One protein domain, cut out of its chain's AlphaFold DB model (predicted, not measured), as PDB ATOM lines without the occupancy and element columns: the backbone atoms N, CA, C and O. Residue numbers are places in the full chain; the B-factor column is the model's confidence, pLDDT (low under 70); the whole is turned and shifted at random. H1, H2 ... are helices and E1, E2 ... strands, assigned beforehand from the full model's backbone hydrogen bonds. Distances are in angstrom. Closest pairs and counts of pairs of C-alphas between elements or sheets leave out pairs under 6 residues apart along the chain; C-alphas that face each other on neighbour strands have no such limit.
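This is residues 7 to 140 of the 141 residues of an uncharacterized protein of Exiguobacterium sibiricum (strain DSM 17290 / CIP 109462 / JCM 13490 / 255-15) (UniProt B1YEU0). A twisted sheet of five strands has two helices, H1 and H4, side by side over one face, and no named helix covers the other. Two more helices, H2 and H3, run opposite ways to form an arm that reaches away from the sheet beyond one end of E2 and E3 and makes much of the length. The printed part has 134 residues, in the order H1 E1 E2 H2 H3 E3 E4 E5 H4; the sheet, E1 E2 E3 E4 E5, is antiparallel and the class is mixed. The whole is loose, with a radius of gyration of the C-alphas of 17.9 A and spans of 52 by 35 by 23 A.

H1, residues 7 to 14, is on the sheet at a height of 9.3 A, over E2, residues 32 to 40; the closest C-alphas of the two are those of Thr 10 and Val 35, 7.7 A apart. E1, residues 21 to 29, forms a hairpin with E2, with N 24 and O 36 at 2.9 A. H2, residues 48 to 60, is not on the sheet. It is close to but not clearly touching H3, residues 64 to 83, with the C-alphas of Phe 58 and Arg 67 closest at 7.0 A, at a shallow tilt of 27 degrees, opposite ways. H3 only grazes the sheet, with its residues 80 to 83. E3, residues 85 to 95, is antiparallel to E2, with N 35 and O 91 at 2.8 A, and bends by 63 degrees at residue 88. E3, E4, residues 102 to 108, and E5, residues 111 to 118, form a meander, each strand the antiparallel neighbour of the one before; N 92 and O 105 are 2.9 A apart, and N 104 and O 116 2.8 A. H4, residues 121 to 140, is on the same face as H1, over E3 and E4, at a height of 8.7 A. With residues 121 to 128 alone it touches H1, at a shallow tilt of 25 degrees, the same way; the C-alphas of Ile 13 and Val 128 are closest at 6.0 A. Every O i to N i+4 pair is within hydrogen-bond range in H1 and H3, against 7 of 9 in H2 and 13 of 16 in H4.

H1 begins at C-alpha 7, (89.831, 17.571, 11.383). E1 is 25.0 A long, E2 25.3 A and H2 19.1 A. H3 is 28.8 A long and begins at C-alpha 64, (64.612, 32.321, -1.243). E3 measures 28.9 A, E4 19.9 A and E5 20.4 A. H4, 30.2 A long, ends at C-alpha 140, (78.119, -10.095, 8.627).

The C-alphas farthest apart are those of Glu 61 and Asn 98, 53.2 A. The printed part has no cut and no long link. Mean pLDDT of the printed part is 81.7, and it is under 70 at residue 30, residues 41 to 62 and residue 140.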
ATOM      1  N   ASP A   7      90.342  17.557  12.751       83.38
ATOM      2  CA  ASP A   7      89.831  17.571  11.383       83.38
ATOM      3  C   ASP A   7      90.488  16.485  10.519       83.38
ATOM      4  O   ASP A   7      89.786  15.818   9.752       83.38
ATOM      5  N   THR A   8      91.797  16.236  10.680       85.94
ATOM      6  CA  THR A   8      92.480  15.111  10.021       85.94
ATOM      7  C   THR A   8      91.861  13.788  10.475       85.94
ATOM      8  O   THR A   8      91.484  12.967   9.638       85.94
ATOM      9  N   PHE A   9      91.683  13.584  11.784       86.06
ATOM     10  CA  PHE A   9      91.102  12.357  12.335       86.06
ATOM     11  C   PHE A   9      89.691  12.080  11.798       86.06
ATOM     12  O   PHE A   9      89.433  11.011  11.235       86.06
ATOM     13  N   THR A  10      88.795  13.065  11.889       85.88
ATOM     14  CA  THR A  10      87.418  12.949  11.395       85.88
ATOM     15  C   THR A  10      87.379  12.715   9.888       85.88
ATOM     16  O   THR A  10      86.586  11.901   9.410       85.88
ATOM     17  N   SER A  11      88.235  13.399   9.124       87.81
ATOM     18  CA  SER A  11      88.302  13.235   7.669       87.81
ATOM     19  C   SER A  11      88.726  11.824   7.277       87.81
ATOM     20  O   SER A  11      88.131  11.254   6.366       87.81
ATOM     21  N   VAL A  12      89.690  11.224   7.984       88.44
ATOM     22  CA  VAL A  12      90.120   9.844   7.716       88.44
ATOM     23  C   VAL A  12      89.016   8.847   8.079       88.44
ATOM     24  O   VAL A  12      88.732   7.964   7.273       88.44
ATOM     25  N   ILE A  13      88.323   9.007   9.215       87.94
ATOM     26  CA  ILE A  13      87.177   8.143   9.561       87.94
ATOM     27  C   ILE A  13      86.078   8.242   8.497       87.94
ATOM     28  O   ILE A  13      85.563   7.220   8.057       87.94
ATOM     29  N   LYS A  14      85.754   9.444   8.007       89.44
ATOM     30  CA  LYS A  14      84.747   9.631   6.942       89.44
ATOM     31  C   LYS A  14      85.031   8.797   5.688       89.44
ATOM     32  O   LYS A  14      84.088   8.426   4.999       89.44
ATOM     33  N   THR A  15      86.291   8.460   5.395       90.25
ATOM     34  CA  THR A  15      86.647   7.680   4.193       90.25
ATOM     35  C   THR A  15      86.155   6.230   4.214       90.25
ATOM     36  O   THR A  15      85.934   5.658   3.142       90.25
ATOM     37  N   ILE A  16      85.947   5.658   5.406       87.88
ATOM     38  CA  ILE A  16      85.468   4.278   5.585       87.88
ATOM     39  C   ILE A  16      83.951   4.193   5.792       87.88
ATOM     40  O   ILE A  16      83.396   3.102   5.833       87.88
ATOM     41  N   ILE A  17      83.256   5.329   5.899       88.12
ATOM     42  CA  ILE A  17      81.810   5.368   6.129       88.12
ATOM     43  C   ILE A  17      81.079   5.445   4.799       88.12
ATOM     44  O   ILE A  17      81.283   6.366   4.004       88.12
ATOM     45  N   ARG A  18      80.195   4.479   4.562       83.06
ATOM     46  CA  ARG A  18      79.346   4.412   3.371       83.06
ATOM     47  C   ARG A  18      77.891   4.216   3.790       83.06
ATOM     48  O   ARG A  18      77.657   3.534   4.787       83.06
ATOM     49  N   PRO A  19      76.911   4.770   3.050       80.44
ATOM     50  CA  PRO A  19      75.508   4.472   3.302       80.44
ATOM     51  C   PRO A  19      75.276   2.954   3.393       80.44
ATOM     52  O   PRO A  19      75.840   2.221   2.580       80.44
ATOM     53  N   PRO A  20      74.453   2.483   4.346       81.81
ATOM     54  CA  PRO A  20      73.550   3.257   5.210       81.81
ATOM     55  C   PRO A  20      74.185   3.794   6.511       81.81
ATOM     56  O   PRO A  20      73.464   4.299   7.376       81.81
ATOM     57  N   LEU A  21      75.506   3.693   6.675       88.50
ATOM     58  CA  LEU A  21      76.220   4.231   7.831       88.50
ATOM     59  C   LEU A  21      76.417   5.745   7.712       88.50
ATOM     60  O   LEU A  21      76.641   6.280   6.623       88.50
ATOM     61  N   PHE A  22      76.383   6.433   8.849       89.69
ATOM     62  CA  PHE A  22      76.693   7.854   8.948       89.69
ATOM     63  C   PHE A  22      77.358   8.191  10.285       89.69
ATOM     64  O   PHE A  22      77.307   7.416  11.244       89.69
ATOM     65  N   LEU A  23      78.000   9.359  10.328       91.31
ATOM     66  CA  LEU A  23      78.693   9.862  11.509       91.31
ATOM     67  C   LEU A  23      77.860  10.918  12.227       91.31
ATOM     68  O   LEU A  23      77.276  11.792  11.585       91.31
ATOM     69  N   VAL A  24      77.886  10.883  13.555       90.56
ATOM     70  CA  VAL A  24      77.446  11.995  14.401       90.56
ATOM     71  C   VAL A  24      78.648  12.488  15.180       90.56
ATOM     72  O   VAL A  24      79.206  11.778  16.013       90.56
ATOM     73  N   GLU A  25      79.056  13.712  14.879       89.44
ATOM     74  CA  GLU A  25      80.182  14.364  15.527       89.44
ATOM     75  C   GLU A  25      79.693  15.193  16.716       89.44
ATOM     76  O   GLU A  25      78.822  16.054  16.579       89.44
ATOM     77  N   LYS A  26      80.266  14.937  17.890       86.44
ATOM     78  CA  LYS A  26      80.053  15.698  19.118       86.44
ATOM     79  C   LYS A  26      81.379  16.344  19.502       86.44
ATOM     80  O   LYS A  26      82.282  15.681  20.014       86.44
ATOM     81  N   LYS A  27      81.503  17.641  19.217       77.25
ATOM     82  CA  LYS A  27      82.626  18.461  19.688       77.25
ATOM     83  C   LYS A  27      82.307  18.927  21.104       77.25
ATOM     84  O   LYS A  27      81.405  19.738  21.292       77.25
ATOM     85  N   GLU A  28      83.012  18.384  22.089       71.38
ATOM     86  CA  GLU A  28      82.802  18.730  23.501       71.38
ATOM     87  C   GLU A  28      83.698  19.904  23.918       71.38
ATOM     88  O   GLU A  28      83.247  20.828  24.592       71.38
ATOM     89  N   GLN A  29      84.962  19.893  23.481       70.81
ATOM     90  CA  GLN A  29      85.968  20.936  23.719       70.81
ATOM     91  C   GLN A  29      86.878  21.060  22.487       70.81
ATOM     92  O   GLN A  29      86.867  20.186  21.625       70.81
ATOM     93  N   SER A  30      87.686  22.123  22.394       67.19
ATOM     94  CA  SER A  30      88.548  22.388  21.224       67.19
ATOM     95  C   SER A  30      89.532  21.262  20.885       67.19
ATOM     96  O   SER A  30      90.035  21.231  19.770       67.19
ATOM     97  N   GLU A  31      89.792  20.358  21.831       75.81
ATOM     98  CA  GLU A  31      90.807  19.303  21.743       75.81
ATOM     99  C   GLU A  31      90.239  17.890  22.012       75.81
ATOM    100  O   GLU A  31      90.988  16.916  22.075       75.81
ATOM    101  N   ASN A  32      88.910  17.777  22.165       84.62
ATOM    102  CA  ASN A  32      88.212  16.521  22.435       84.62
ATOM    103  C   ASN A  32      87.046  16.342  21.465       84.62
ATOM    104  O   ASN A  32      86.126  17.167  21.413       84.62
ATOM    105  N   ILE A  33      87.066  15.233  20.735       89.25
ATOM    106  CA  ILE A  33      86.020  14.871  19.788       89.25
ATOM    107  C   ILE A  33      85.505  13.466  20.062       89.25
ATOM    108  O   ILE A  33      86.270  12.517  20.241       89.25
ATOM    109  N   THR A  34      84.185  13.344  20.007       91.44
ATOM    110  CA  THR A  34      83.479  12.072  20.015       91.44
ATOM    111  C   THR A  34      82.778  11.902  18.671       91.44
ATOM    112  O   THR A  34      81.981  12.745  18.258       91.44
ATOM    113  N   VAL A  35      83.071  10.810  17.973       92.50
ATOM    114  CA  VAL A  35      82.437  10.423  16.711       92.50
ATOM    115  C   VAL A  35      81.626   9.158  16.950       92.50
ATOM    116  O   VAL A  35      82.173   8.093  17.230       92.50
ATOM    117  N   GLU A  36      80.310   9.255  16.818       93.81
ATOM    118  CA  GLU A  36      79.433   8.087  16.810       93.81
ATOM    119  C   GLU A  36      79.264   7.580  15.383       93.81
ATOM    120  O   GLU A  36      78.948   8.351  14.475       93.81
ATOM    121  N   ILE A  37      79.415   6.272  15.197       92.94
ATOM    122  CA  ILE A  37      79.100   5.590  13.945       92.94
ATOM    123  C   ILE A  37      77.738   4.934  14.113       92.94
ATOM    124  O   ILE A  37      77.523   4.128  15.026       92.94
ATOM    125  N   ARG A  38      76.799   5.316  13.248       91.94
ATOM    126  CA  ARG A  38      75.395   4.920  13.351       91.94
ATOM    127  C   ARG A  38      74.911   4.309  12.047       91.94
ATOM    128  O   ARG A  38      75.322   4.721  10.967       91.94
ATOM    129  N   TYR A  39      74.008   3.347  12.166       88.06
ATOM    130  CA  TYR A  39      73.328   2.698  11.054       88.06
ATOM    131  C   TYR A  39      71.919   3.268  10.909       88.06
ATOM    132  O   TYR A  39      71.109   3.197  11.841       88.06
ATOM    133  N   ALA A  40      71.605   3.835   9.744       81.31
ATOM    134  CA  ALA A  40      70.257   4.302   9.453       81.31
ATOM    135  C   ALA A  40      69.326   3.102   9.223       81.31
ATOM    136  O   ALA A  40      69.482   2.369   8.246       81.31
ATOM    137  N   GLN A  41      68.321   2.910  10.088       69.56
ATOM    138  CA  GLN A  41      67.271   1.922   9.837       69.56
ATOM    139  C   GLN A  41      66.339   2.430   8.732       69.56
ATOM    140  O   GLN A  41      65.267   2.979   8.983       69.56
ATOM    141  N   LEU A  42      66.743   2.239   7.480       61.16
ATOM    142  CA  LEU A  42      65.925   2.553   6.314       61.16
ATOM    143  C   LEU A  42      64.878   1.446   6.118       61.16
ATOM    144  O   LEU A  42      64.929   0.682   5.155       61.16
ATOM    145  N   ARG A  43      63.927   1.313   7.052       55.56
ATOM    146  CA  ARG A  43      62.756   0.449   6.851       55.56
ATOM    147  C   ARG A  43      61.922   1.049   5.716       55.56
ATOM    148  O   ARG A  43      61.241   2.046   5.910       55.56
ATOM    149  N   SER A  44      62.050   0.443   4.534       47.38
ATOM    150  CA  SER A  44      61.338   0.733   3.282       47.38
ATOM    151  C   SER A  44      61.322   2.204   2.838       47.38
ATOM    152  O   SER A  44      60.492   3.001   3.260       47.38
ATOM    153  N   THR A  45      62.188   2.502   1.863       49.28
ATOM    154  CA  THR A  45      61.980   3.514   0.811       49.28
ATOM    155  C   THR A  45      61.578   4.916   1.270       49.28
ATOM    156  O   THR A  45      60.468   5.370   0.997       49.28
ATOM    157  N   THR A  46      62.542   5.680   1.783       48.62
ATOM    158  CA  THR A  46      62.478   7.143   1.653       48.62
ATOM    159  C   THR A  46      63.674   7.656   0.861       48.62
ATOM    160  O   THR A  46      64.687   8.090   1.390       48.62
ATOM    161  N   LYS A  47      63.502   7.561  -0.459       55.44
ATOM    162  CA  LYS A  47      63.881   8.564  -1.458       55.44
ATOM    163  C   LYS A  47      65.360   8.998  -1.509       55.44
ATOM    164  O   LYS A  47      65.663  10.185  -1.467       55.44
ATOM    165  N   ALA A  48      66.255   8.068  -1.852       46.97
ATOM    166  CA  ALA A  48      67.444   8.433  -2.645       46.97
ATOM    167  C   ALA A  48      67.037   9.191  -3.934       46.97
ATOM    168  O   ALA A  48      67.699  10.133  -4.349       46.97
ATOM    169  N   GLN A  49      65.852   8.871  -4.470       48.47
ATOM    170  CA  GLN A  49      65.167   9.591  -5.551       48.47
ATOM    171  C   GLN A  49      64.652  11.001  -5.180       48.47
ATOM    172  O   GLN A  49      64.192  11.701  -6.071       48.47
ATOM    173  N   LEU A  50      64.676  11.438  -3.908       54.66
ATOM    174  CA  LEU A  50      64.389  12.839  -3.537       54.66
ATOM    175  C   LEU A  50      65.640  13.704  -3.589       54.66
ATOM    176  O   LEU A  50      65.518  14.898  -3.831       54.66
ATOM    177  N   LEU A  51      66.815  13.127  -3.336       58.88
ATOM    178  CA  LEU A  51      68.052  13.897  -3.236       58.88
ATOM    179  C   LEU A  51      68.444  14.503  -4.588       58.88
ATOM    180  O   LEU A  51      68.837  15.660  -4.628       58.88
ATOM    181  N   GLU A  52      68.257  13.778  -5.692       53.50
ATOM    182  CA  GLU A  52      68.527  14.292  -7.045       53.50
ATOM    183  C   GLU A  52      67.632  15.488  -7.429       53.50
ATOM    184  O   GLU A  52      68.171  16.527  -7.815       53.50
ATOM    185  N   PRO A  53      66.292  15.416  -7.275       56.41
ATOM    186  CA  PRO A  53      65.423  16.575  -7.465       56.41
ATOM    187  C   PRO A  53      65.728  17.733  -6.509       56.41
ATOM    188  O   PRO A  53      65.634  18.884  -6.921       56.41
ATOM    189  N   LEU A  54      66.102  17.451  -5.253       65.06
ATOM    190  CA  LEU A  54      66.468  18.473  -4.265       65.06
ATOM    191  C   LEU A  54      67.734  19.234  -4.672       65.06
ATOM    192  O   LEU A  54      67.741  20.459  -4.614       65.06
ATOM    193  N   VAL A  55      68.780  18.527  -5.110       63.94
ATOM    194  CA  VAL A  55      70.033  19.138  -5.581       63.94
ATOM    195  C   VAL A  55      69.793  19.959  -6.848       63.94
ATOM    196  O   VAL A  55      70.220  21.108  -6.898       63.94
ATOM    197  N   ARG A  56      69.012  19.449  -7.814       62.88
ATOM    198  CA  ARG A  56      68.614  20.247  -8.990       62.88
ATOM    199  C   ARG A  56      67.815  21.494  -8.619       62.88
ATOM    200  O   ARG A  56      68.077  22.557  -9.161       62.88
ATOM    201  N   LEU A  57      66.881  21.404  -7.668       63.44
ATOM    202  CA  LEU A  57      66.140  22.568  -7.167       63.44
ATOM    203  C   LEU A  57      67.074  23.624  -6.549       63.44
ATOM    204  O   LEU A  57      66.857  24.814  -6.771       63.44
ATOM    205  N   PHE A  58      68.116  23.207  -5.816       64.81
ATOM    206  CA  PHE A  58      69.140  24.112  -5.276       64.81
ATOM    207  C   PHE A  58      69.978  24.791  -6.365       64.81
ATOM    208  O   PHE A  58      70.329  25.960  -6.207       64.81
ATOM    209  N   GLU A  59      70.311  24.065  -7.429       65.31
ATOM    210  CA  GLU A  59      71.213  24.531  -8.484       65.31
ATOM    211  C   GLU A  59      70.506  25.364  -9.564       65.31
ATOM    212  O   GLU A  59      71.107  26.302 -10.088       65.31
ATOM    213  N   GLU A  60      69.246  25.055  -9.888       64.69
ATOM    214  CA  GLU A  60      68.582  25.583 -11.087       64.69
ATOM    215  C   GLU A  60      67.489  26.634 -10.793       64.69
ATOM    216  O   GLU A  60      67.397  27.596 -11.554       64.69
ATOM    217  N   GLU A  61      66.686  26.525  -9.716       59.53
ATOM    218  CA  GLU A  61      65.430  27.314  -9.610       59.53
ATOM    219  C   GLU A  61      64.997  27.820  -8.215       59.53
ATOM    220  O   GLU A  61      63.920  28.406  -8.078       59.53
ATOM    221  N   ALA A  62      65.776  27.645  -7.146       62.88
ATOM    222  CA  ALA A  62      65.271  28.013  -5.821       62.88
ATOM    223  C   ALA A  62      65.205  29.542  -5.593       62.88
ATOM    224  O   ALA A  62      66.237  30.200  -5.395       62.88
ATOM    225  N   THR A  63      63.977  30.079  -5.525       71.94
ATOM    226  CA  THR A  63      63.682  31.343  -4.828       71.94
ATOM    227  C   THR A  63      64.077  31.223  -3.355       71.94
ATOM    228  O   THR A  63      64.241  30.114  -2.831       71.94
ATOM    229  N   ASP A  64      64.234  32.348  -2.658       79.12
ATOM    230  CA  ASP A  64      64.612  32.321  -1.243       79.12
ATOM    231  C   ASP A  64      63.587  31.541  -0.391       79.12
ATOM    232  O   ASP A  64      63.992  30.784   0.495       79.12
ATOM    233  N   GLU A  65      62.285  31.593  -0.721       74.50
ATOM    234  CA  GLU A  65      61.272  30.770  -0.043       74.50
ATOM    235  C   GLU A  65      61.461  29.265  -0.292       74.50
ATOM    236  O   GLU A  65      61.327  28.459   0.631       74.50
ATOM    237  N   ALA A  66      61.798  28.862  -1.523       72.12
ATOM    238  CA  ALA A  66      62.048  27.459  -1.840       72.12
ATOM    239  C   ALA A  66      63.273  26.931  -1.075       72.12
ATOM    240  O   ALA A  66      63.213  25.844  -0.497       72.12
ATOM    241  N   ARG A  67      64.358  27.715  -0.980       75.62
ATOM    242  CA  ARG A  67      65.540  27.337  -0.181       75.62
ATOM    243  C   ARG A  67      65.197  27.152   1.290       75.62
ATOM    244  O   ARG A  67      65.687  26.209   1.912       75.62
ATOM    245  N   GLU A  68      64.360  28.022   1.849       79.69
ATOM    246  CA  GLU A  68      63.944  27.929   3.248       79.69
ATOM    247  C   GLU A  68      63.145  26.644   3.515       79.69
ATOM    248  O   GLU A  68      63.458  25.907   4.454       79.69
ATOM    249  N   VAL A  69      62.146  26.339   2.676       76.56
ATOM    250  CA  VAL A  69      61.335  25.116   2.803       76.56
ATOM    251  C   VAL A  69      62.214  23.873   2.693       76.56
ATOM    252  O   VAL A  69      62.143  22.989   3.546       76.56
ATOM    253  N   LEU A  70      63.097  23.820   1.697       73.50
ATOM    254  CA  LEU A  70      63.979  22.671   1.499       73.50
ATOM    255  C   LEU A  70      64.969  22.487   2.650       73.50
ATOM    256  O   LEU A  70      65.192  21.363   3.099       73.50
ATOM    257  N   THR A  71      65.522  23.580   3.175       79.25
ATOM    258  CA  THR A  71      66.404  23.533   4.349       79.25
ATOM    259  C   THR A  71      65.668  22.952   5.555       79.25
ATOM    260  O   THR A  71      66.209  22.086   6.245       79.25
ATOM    261  N   LYS A  72      64.413  23.362   5.788       79.75
ATOM    262  CA  LYS A  72      63.581  22.800   6.863       79.75
ATOM    263  C   LYS A  72      63.353  21.304   6.672       79.75
ATOM    264  O   LYS A  72      63.530  20.557   7.631       79.75
ATOM    265  N   GLU A  73      63.004  20.853   5.472       77.31
ATOM    266  CA  GLU A  73      62.781  19.426   5.200       77.31
ATOM    267  C   GLU A  73      64.054  18.588   5.397       77.31
ATOM    268  O   GLU A  73      64.007  17.518   6.005       77.31
ATOM    269  N   LEU A  74      65.216  19.095   4.970       79.94
ATOM    270  CA  LEU A  74      66.504  18.431   5.199       79.94
ATOM    271  C   LEU A  74      66.839  18.321   6.693       79.94
ATOM    272  O   LEU A  74      67.288  17.265   7.141       79.94
ATOM    273  N   ILE A  75      66.578  19.373   7.477       82.56
ATOM    274  CA  ILE A  75      66.749  19.347   8.938       82.56
ATOM    275  C   ILE A  75      65.827  18.296   9.571       82.56
ATOM    276  O   ILE A  75      66.284  17.508  10.403       82.56
ATOM    277  N   HIS A  76      64.554  18.233   9.163       78.62
ATOM    278  CA  HIS A  76      63.610  17.231   9.669       78.62
ATOM    279  C   HIS A  76      64.050  15.810   9.318       78.62
ATOM    280  O   HIS A  76      64.030  14.933  10.183       78.62
ATOM    281  N   LEU A  77      64.499  15.578   8.083       81.00
ATOM    282  CA  LEU A  77      65.002  14.275   7.654       81.00
ATOM    283  C   LEU A  77      66.248  13.859   8.445       81.00
ATOM    284  O   LEU A  77      66.344  12.703   8.867       81.00
ATOM    285  N   ALA A  78      67.181  14.783   8.686       81.19
ATOM    286  CA  ALA A  78      68.375  14.525   9.487       81.19
ATOM    287  C   ALA A  78      68.015  14.173  10.940       81.19
ATOM    288  O   ALA A  78      68.483  13.159  11.460       81.19
ATOM    289  N   ALA A  79      67.128  14.949  11.569       83.12
ATOM    290  CA  ALA A  79      66.653  14.693  12.929       83.12
ATOM    291  C   ALA A  79      65.909  13.352  13.035       83.12
ATOM    292  O   ALA A  79      66.164  12.562  13.947       83.12
ATOM    293  N   HIS A  80      65.034  13.060  12.071       82.06
ATOM    294  CA  HIS A  80      64.325  11.789  11.993       82.06
ATOM    295  C   HIS A  80      65.296  10.613  11.842       82.06
ATOM    296  O   HIS A  80      65.164   9.615  12.549       82.06
ATOM    297  N   THR A  81      66.281  10.723  10.946       81.81
ATOM    298  CA  THR A  81      67.297   9.682  10.721       81.81
ATOM    299  C   THR A  81      68.116   9.438  11.982       81.81
ATOM    300  O   THR A  81      68.317   8.289  12.367       81.81
ATOM    301  N   LEU A  82      68.524  10.502  12.677       85.44
ATOM    302  CA  LEU A  82      69.237  10.394  13.944       85.44
ATOM    303  C   LEU A  82      68.403   9.653  14.999       85.44
ATOM    304  O   LEU A  82      68.897   8.695  15.595       85.44
ATOM    305  N   HIS A  83      67.138  10.039  15.181       85.25
ATOM    306  CA  HIS A  83      66.235   9.439  16.170       85.25
ATOM    307  C   HIS A  83      65.959   7.948  15.912       85.25
ATOM    308  O   HIS A  83      65.808   7.175  16.853       85.25
ATOM    309  N   HIS A  84      65.926   7.530  14.645       82.38
ATOM    310  CA  HIS A  84      65.603   6.157  14.237       82.38
ATOM    311  C   HIS A  84      66.828   5.360  13.764       82.38
ATOM    312  O   HIS A  84      66.701   4.385  13.025       82.38
ATOM    313  N   SER A  85      68.026   5.773  14.167       86.38
ATOM    314  CA  SER A  85      69.268   5.074  13.836       86.38
ATOM    315  C   SER A  85      69.765   4.222  14.993       86.38
ATOM    316  O   SER A  85      69.690   4.619  16.159       86.38
ATOM    317  N   ASN A  86      70.362   3.085  14.650       89.38
ATOM    318  CA  ASN A  86      71.085   2.262  15.606       89.38
ATOM    319  C   ASN A  86      72.483   2.834  15.817       89.38
ATOM    320  O   ASN A  86      73.186   3.143  14.857       89.38
ATOM    321  N   HIS A  87      72.896   2.946  17.073       91.50
ATOM    322  CA  HIS A  87      74.291   3.199  17.414       91.50
ATOM    323  C   HIS A  87      75.081   1.894  17.271       91.50
ATOM    324  O   HIS A  87      74.637   0.870  17.781       91.50
ATOM    325  N   LEU A  88      76.203   1.924  16.547       92.25
ATOM    326  CA  LEU A  88      77.083   0.759  16.406       92.25
ATOM    327  C   LEU A  88      78.286   0.873  17.336       92.25
ATOM    328  O   LEU A  88      78.561  -0.023  18.130       92.25
ATOM    329  N   LEU A  89      79.017   1.982  17.229       94.62
ATOM    330  CA  LEU A  89      80.224   2.208  18.011       94.62
ATOM    331  C   LEU A  89      80.523   3.701  18.163       94.62
ATOM    332  O   LEU A  89      80.017   4.542  17.414       94.62
ATOM    333  N   THR A  90      81.370   4.026  19.132       94.94
ATOM    334  CA  THR A  90      81.859   5.384  19.388       94.94
ATOM    335  C   THR A  90      83.377   5.404  19.312       94.94
ATOM    336  O   THR A  90      84.029   4.622  19.996       94.94
ATOM    337  N   ALA A  91      83.939   6.313  18.521       93.81
ATOM    338  CA  ALA A  91      85.362   6.617  18.504       93.81
ATOM    339  C   ALA A  91      85.603   7.978  19.165       93.81
ATOM    340  O   ALA A  91      85.002   8.973  18.763       93.81
ATOM    341  N   CYS A  92      86.488   8.036  20.154       92.75
ATOM    342  CA  CYS A  92      86.864   9.280  20.822       92.75
ATOM    343  C   CYS A  92      88.326   9.598  20.532       92.75
ATOM    344  O   CYS A  92      89.155   8.689  20.536       92.75
ATOM    345  N   LEU A  93      88.643  10.874  20.333       91.56
ATOM    346  CA  LEU A  93      90.012  11.374  20.295       91.56
ATOM    347  C   LEU A  93      90.142  12.516  21.303       91.56
ATOM    348  O   LEU A  93      89.398  13.495  21.243       91.56
ATOM    349  N   THR A  94      91.087  12.372  22.224       90.31
ATOM    350  CA  THR A  94      91.320  13.300  23.333       90.31
ATOM    351  C   THR A  94      92.783  13.708  23.331       90.31
ATOM    352  O   THR A  94      93.652  12.838  23.407       90.31
ATOM    353  N   LYS A  95      93.084  15.006  23.258       87.44
ATOM    354  CA  LYS A  95      94.461  15.491  23.425       87.44
ATOM    355  C   LYS A  95      94.851  15.475  24.895       87.44
ATOM    356  O   LYS A  95      94.114  15.968  25.751       87.44
ATOM    357  N   GLU A  96      96.027  14.945  25.200       84.94
ATOM    358  CA  GLU A  96      96.552  15.018  26.558       84.94
ATOM    359  C   GLU A  96      97.110  16.424  26.829       84.94
ATOM    360  O   GLU A  96      97.958  16.930  26.103       84.94
ATOM    361  N   THR A  97      96.649  17.081  27.896       75.94
ATOM    362  CA  THR A  97      96.952  18.502  28.172       75.94
ATOM    363  C   THR A  97      98.442  18.790  28.398       75.94
ATOM    364  O   THR A  97      98.879  19.926  28.236       75.94
ATOM    365  N   ASN A  98      99.226  17.771  28.756       77.75
ATOM    366  CA  ASN A  98     100.640  17.900  29.121       77.75
ATOM    367  C   ASN A  98     101.593  17.176  28.158       77.75
ATOM    368  O   ASN A  98     102.780  17.041  28.464       77.75
ATOM    369  N   SER A  99     101.106  16.696  27.013       77.19
ATOM    370  CA  SER A  99     101.943  16.015  26.029       77.19
ATOM    371  C   SER A  99     101.461  16.280  24.599       77.19
ATOM    372  O   SER A  99     100.315  16.641  24.357       77.19
ATOM    373  N   ASN A 100     102.344  16.082  23.620       79.69
ATOM    374  CA  ASN A 100     101.980  16.146  22.201       79.69
ATOM    375  C   ASN A 100     101.400  14.805  21.719       79.69
ATOM    376  O   ASN A 100     101.760  14.325  20.645       79.69
ATOM    377  N   CYS A 101     100.558  14.166  22.531       87.38
ATOM    378  CA  CYS A 101      99.911  12.914  22.165       87.38
ATOM    379  C   CYS A 101      98.389  13.011  22.268       87.38
ATOM    380  O   CYS A 101      97.826  13.820  23.009       87.38
ATOM    381  N   HIS A 102      97.730  12.161  21.492       90.31
ATOM    382  CA  HIS A 102      96.291  11.993  21.516       90.31
ATOM    383  C   HIS A 102      95.954  10.579  21.957       90.31
ATOM    384  O   HIS A 102      96.554   9.605  21.503       90.31
ATOM    385  N   HIS A 103      94.957  10.459  22.815       92.50
ATOM    386  CA  HIS A 103      94.373   9.188  23.179       92.50
ATOM    387  C   HIS A 103      93.162   8.934  22.287       92.50
ATOM    388  O   HIS A 103      92.212   9.714  22.280       92.50
ATOM    389  N   ALA A 104      93.210   7.838  21.537       93.25
ATOM    390  CA  ALA A 104      92.118   7.355  20.716       93.25
ATOM    391  C   ALA A 104      91.464   6.146  21.388       93.25
ATOM    392  O   ALA A 104      92.130   5.143  21.657       93.25
ATOM    393  N   TYR A 105      90.163   6.231  21.633       94.81
ATOM    394  CA  TYR A 105      89.377   5.180  22.273       94.81
ATOM    395  C   TYR A 105      88.281   4.699  21.335       94.81
ATOM    396  O   TYR A 105      87.711   5.490  20.582       94.81
ATOM    397  N   LEU A 106      87.957   3.413  21.411       95.38
ATOM    398  CA  LEU A 106      86.817   2.826  20.725       95.38
ATOM    399  C   LEU A 106      85.905   2.144  21.735       95.38
ATOM    400  O   LEU A 106      86.362   1.317  22.526       95.38
ATOM    401  N   TYR A 107      84.617   2.452  21.658       95.00
ATOM    402  CA  TYR A 107      83.588   1.893  22.518       95.00
ATOM    403  C   TYR A 107      82.512   1.186  21.702       95.00
ATOM    404  O   TYR A 107      82.041   1.716  20.696       95.00
ATOM    405  N   ILE A 108      82.077   0.026  22.183       93.38
ATOM    406  CA  ILE A 108      80.922  -0.721  21.674       93.38
ATOM    407  C   ILE A 108      79.982  -0.935  22.858       93.38
ATOM    408  O   ILE A 108      80.417  -1.408  23.907       93.38
ATOM    409  N   GLU A 109      78.716  -0.529  22.724       89.81
ATOM    410  CA  GLU A 109      77.716  -0.608  23.807       89.81
ATOM    411  C   GLU A 109      78.209  -0.007  25.144       89.81
ATOM    412  O   GLU A 109      77.958  -0.530  26.230       89.81
ATOM    413  N   GLY A 110      78.972   1.088  25.066       89.00
ATOM    414  CA  GLY A 110      79.540   1.779  26.230       89.00
ATOM    415  C   GLY A 110      80.763   1.104  26.865       89.00
ATOM    416  O   GLY A 110      81.291   1.624  27.845       89.00
ATOM    417  N   LYS A 111      81.247  -0.018  26.323       93.00
ATOM    418  CA  LYS A 111      82.464  -0.697  26.790       93.00
ATOM    419  C   LYS A 111      83.645  -0.340  25.909       93.00
ATOM    420  O   LYS A 111      83.542  -0.439  24.689       93.00
ATOM    421  N   GLU A 112      84.760   0.037  26.524       95.38
ATOM    422  CA  GLU A 112      86.016   0.234  25.803       95.38
ATOM    423  C   GLU A 112      86.490  -1.107  25.232       95.38
ATOM    424  O   GLU A 112      86.615  -2.097  25.954       95.38
ATOM    425  N   VAL A 113      86.735  -1.140  23.926       94.50
ATOM    426  CA  VAL A 113      87.248  -2.322  23.218       94.50
ATOM    427  C   VAL A 113      88.645  -2.099  22.650       94.50
ATOM    428  O   VAL A 113      89.314  -3.053  22.258       94.50
ATOM    429  N   LEU A 114      89.088  -0.842  22.581       94.31
ATOM    430  CA  LEU A 114      90.396  -0.464  22.071       94.31
ATOM    431  C   LEU A 114      90.804   0.899  22.629       94.31
ATOM    432  O   LEU A 114      90.035   1.855  22.565       94.31
ATOM    433  N   HIS A 115      92.063   0.994  23.044       94.25
ATOM    434  CA  HIS A 115      92.738   2.244  23.368       94.25
ATOM    435  C   HIS A 115      94.082   2.300  22.638       94.25
ATOM    436  O   HIS A 115      94.834   1.323  22.604       94.25
ATOM    437  N   ARG A 116      94.379   3.443  22.013       92.94
ATOM    438  CA  ARG A 116      95.676   3.746  21.407       92.94
ATOM    439  C   ARG A 116      96.145   5.139  21.788       92.94
ATOM    440  O   ARG A 116      95.359   6.078  21.831       92.94
ATOM    441  N   ILE A 117      97.451   5.268  21.969       92.62
ATOM    442  CA  ILE A 117      98.135   6.556  22.055       92.62
ATOM    443  C   ILE A 117      98.699   6.859  20.667       92.62
ATOM    444  O   ILE A 117      99.347   6.004  20.063       92.62
ATOM    445  N   MET A 118      98.415   8.051  20.158       91.19
ATOM    446  CA  MET A 118      98.823   8.524  18.842       91.19
ATOM    447  C   MET A 118      99.716   9.749  18.993       91.19
ATOM    448  O   MET A 118      99.399  10.677  19.737       91.19
ATOM    449  N   THR A 119     100.827   9.757  18.270       88.75
ATOM    450  CA  THR A 119     101.824  10.839  18.312       88.75
ATOM    451  C   THR A 119     102.100  11.436  16.934       88.75
ATOM    452  O   THR A 119     102.595  12.557  16.848       88.75
ATOM    453  N   ASP A 120     101.747  10.721  15.862       87.25
ATOM    454  CA  ASP A 120     101.901  11.151  14.469       87.25
ATOM    455  C   ASP A 120     100.644  10.789  13.657       87.25
ATOM    456  O   ASP A 120      99.968   9.800  13.938       87.25
ATOM    457  N   GLU A 121     100.323  11.558  12.613       85.88
ATOM    458  CA  GLU A 121      99.177  11.288  11.728       85.88
ATOM    459  C   GLU A 121      99.183   9.868  11.133       85.88
ATOM    460  O   GLU A 121      98.125   9.295  10.860       85.88
ATOM    461  N   LYS A 122     100.361   9.253  10.977       87.56
ATOM    462  CA  LYS A 122     100.494   7.854  10.536       87.56
ATOM    463  C   LYS A 122      99.829   6.858  11.486       87.56
ATOM    464  O   LYS A 122      99.442   5.779  11.032       87.56
ATOM    465  N   ASP A 123      99.654   7.213  12.758       88.81
ATOM    466  CA  ASP A 123      99.007   6.378  13.773       88.81
ATOM    467  C   ASP A 123      97.478   6.315  13.588       88.81
ATOM    468  O   ASP A 123      96.835   5.366  14.050       88.81
ATOM    469  N   ILE A 124      96.891   7.271  12.852       89.88
ATOM    470  CA  ILE A 124      95.445   7.346  12.591       89.88
ATOM    471  C   ILE A 124      94.995   6.180  11.704       89.88
ATOM    472  O   ILE A 124      93.997   5.520  11.993       89.88
ATOM    473  N   LEU A 125      95.734   5.883  10.630       90.56
ATOM    474  CA  LEU A 125      95.334   4.871   9.643       90.56
ATOM    475  C   LEU A 125      95.159   3.463  10.249       90.56
ATOM    476  O   LEU A 125      94.132   2.835   9.979       90.56
ATOM    477  N   PRO A 126      96.090   2.937  11.072       91.12
ATOM    478  CA  PRO A 126      95.890   1.667  11.767       91.12
ATOM    479  C   PRO A 126      94.641   1.630  12.651       91.12
ATOM    480  O   PRO A 126      93.975   0.598  12.703       91.12
ATOM    481  N   PHE A 127      94.315   2.730  13.333       91.75
ATOM    482  CA  PHE A 127      93.121   2.818  14.175       91.75
ATOM    483  C   PHE A 127      91.842   2.799  13.336       91.75
ATOM    484  O   PHE A 127      90.941   2.009  13.602       91.75
ATOM    485  N   VAL A 128      91.795   3.575  12.252       91.69
ATOM    486  CA  VAL A 128      90.643   3.593  11.338       91.69
ATOM    487  C   VAL A 128      90.433   2.236  10.660       91.69
ATOM    488  O   VAL A 128      89.299   1.787  10.531       91.69
ATOM    489  N   ARG A 129      91.502   1.506  10.320       92.88
ATOM    490  CA  ARG A 129      91.379   0.122   9.823       92.88
ATOM    491  C   ARG A 129      90.734  -0.824  10.837       92.88
ATOM    492  O   ARG A 129      90.024  -1.737  10.436       92.88
ATOM    493  N   GLN A 130      90.973  -0.630  12.135       92.56
ATOM    494  CA  GLN A 130      90.312  -1.434  13.170       92.56
ATOM    495  C   GLN A 130      88.823  -1.108  13.278       92.56
ATOM    496  O   GLN A 130      88.023  -2.019  13.474       92.56
ATOM    497  N   ILE A 131      88.447   0.162  13.097       93.12
ATOM    498  CA  ILE A 131      87.041   0.569  13.005       93.12
ATOM    499  C   ILE A 131      86.367  -0.130  11.817       93.12
ATOM    500  O   ILE A 131      85.333  -0.763  12.003       93.12
ATOM    501  N   ASP A 132      86.973  -0.077  10.628       93.00
ATOM    502  CA  ASP A 132      86.448  -0.715   9.411       93.00
ATOM    503  C   ASP A 132      86.253  -2.233   9.592       93.00
ATOM    504  O   ASP A 132      85.187  -2.776   9.316       93.00
ATOM    505  N   GLN A 133      87.233  -2.918  10.187       92.62
ATOM    506  CA  GLN A 133      87.119  -4.346  10.509       92.62
ATOM    507  C   GLN A 133      85.981  -4.666  11.485       92.62
ATOM    508  O   GLN A 133      85.402  -5.749  11.412       92.62
ATOM    509  N   LEU A 134      85.684  -3.776  12.434       91.62
ATOM    510  CA  LEU A 134      84.574  -3.964  13.368       91.62
ATOM    511  C   LEU A 134      83.231  -3.707  12.689       91.62
ATOM    512  O   LEU A 134      82.309  -4.490  12.892       91.62
ATOM    513  N   ILE A 135      83.140  -2.680  11.841       90.12
ATOM    514  CA  ILE A 135      81.956  -2.413  11.014       90.12
ATOM    515  C   ILE A 135      81.619  -3.640  10.160       90.12
ATOM    516  O   ILE A 135      80.493  -4.122  10.213       90.12
ATOM    517  N   GLN A 136      82.602  -4.206   9.455       89.06
ATOM    518  CA  GLN A 136      82.403  -5.385   8.601       89.06
ATOM    519  C   GLN A 136      81.895  -6.612   9.375       89.06
ATOM    520  O   GLN A 136      81.153  -7.425   8.825       89.06
ATOM    521  N   LYS A 137      82.267  -6.755  10.655       87.69
ATOM    522  CA  LYS A 137      81.728  -7.818  11.517       87.69
ATOM    523  C   LYS A 137      80.247  -7.600  11.813       87.69
ATOM    524  O   LYS A 137      79.478  -8.534  11.647       87.69
ATOM    525  N   PHE A 138      79.847  -6.374  12.156       82.94
ATOM    526  CA  PHE A 138      78.435  -6.041  12.383       82.94
ATOM    527  C   PHE A 138      77.560  -6.185  11.133       82.94
ATOM    528  O   PHE A 138      76.359  -6.381  11.261       82.94
ATOM    529  N   GLU A 139      78.131  -6.065   9.934       75.31
ATOM    530  CA  GLU A 139      77.410  -6.295   8.673       75.31
ATOM    531  C   GLU A 139      77.280  -7.782   8.303       75.31
ATOM    532  O   GLU A 139      76.470  -8.125   7.442       75.31
ATOM    533  N   SER A 140      78.092  -8.653   8.912       69.12
ATOM    534  CA  SER A 140      78.119 -10.095   8.627       69.12
ATOM    535  C   SER A 140      77.238 -10.927   9.570       69.12
ATOM    536  O   SER A 140      77.005 -12.101   9.276       69.12
TER     537      SER A 140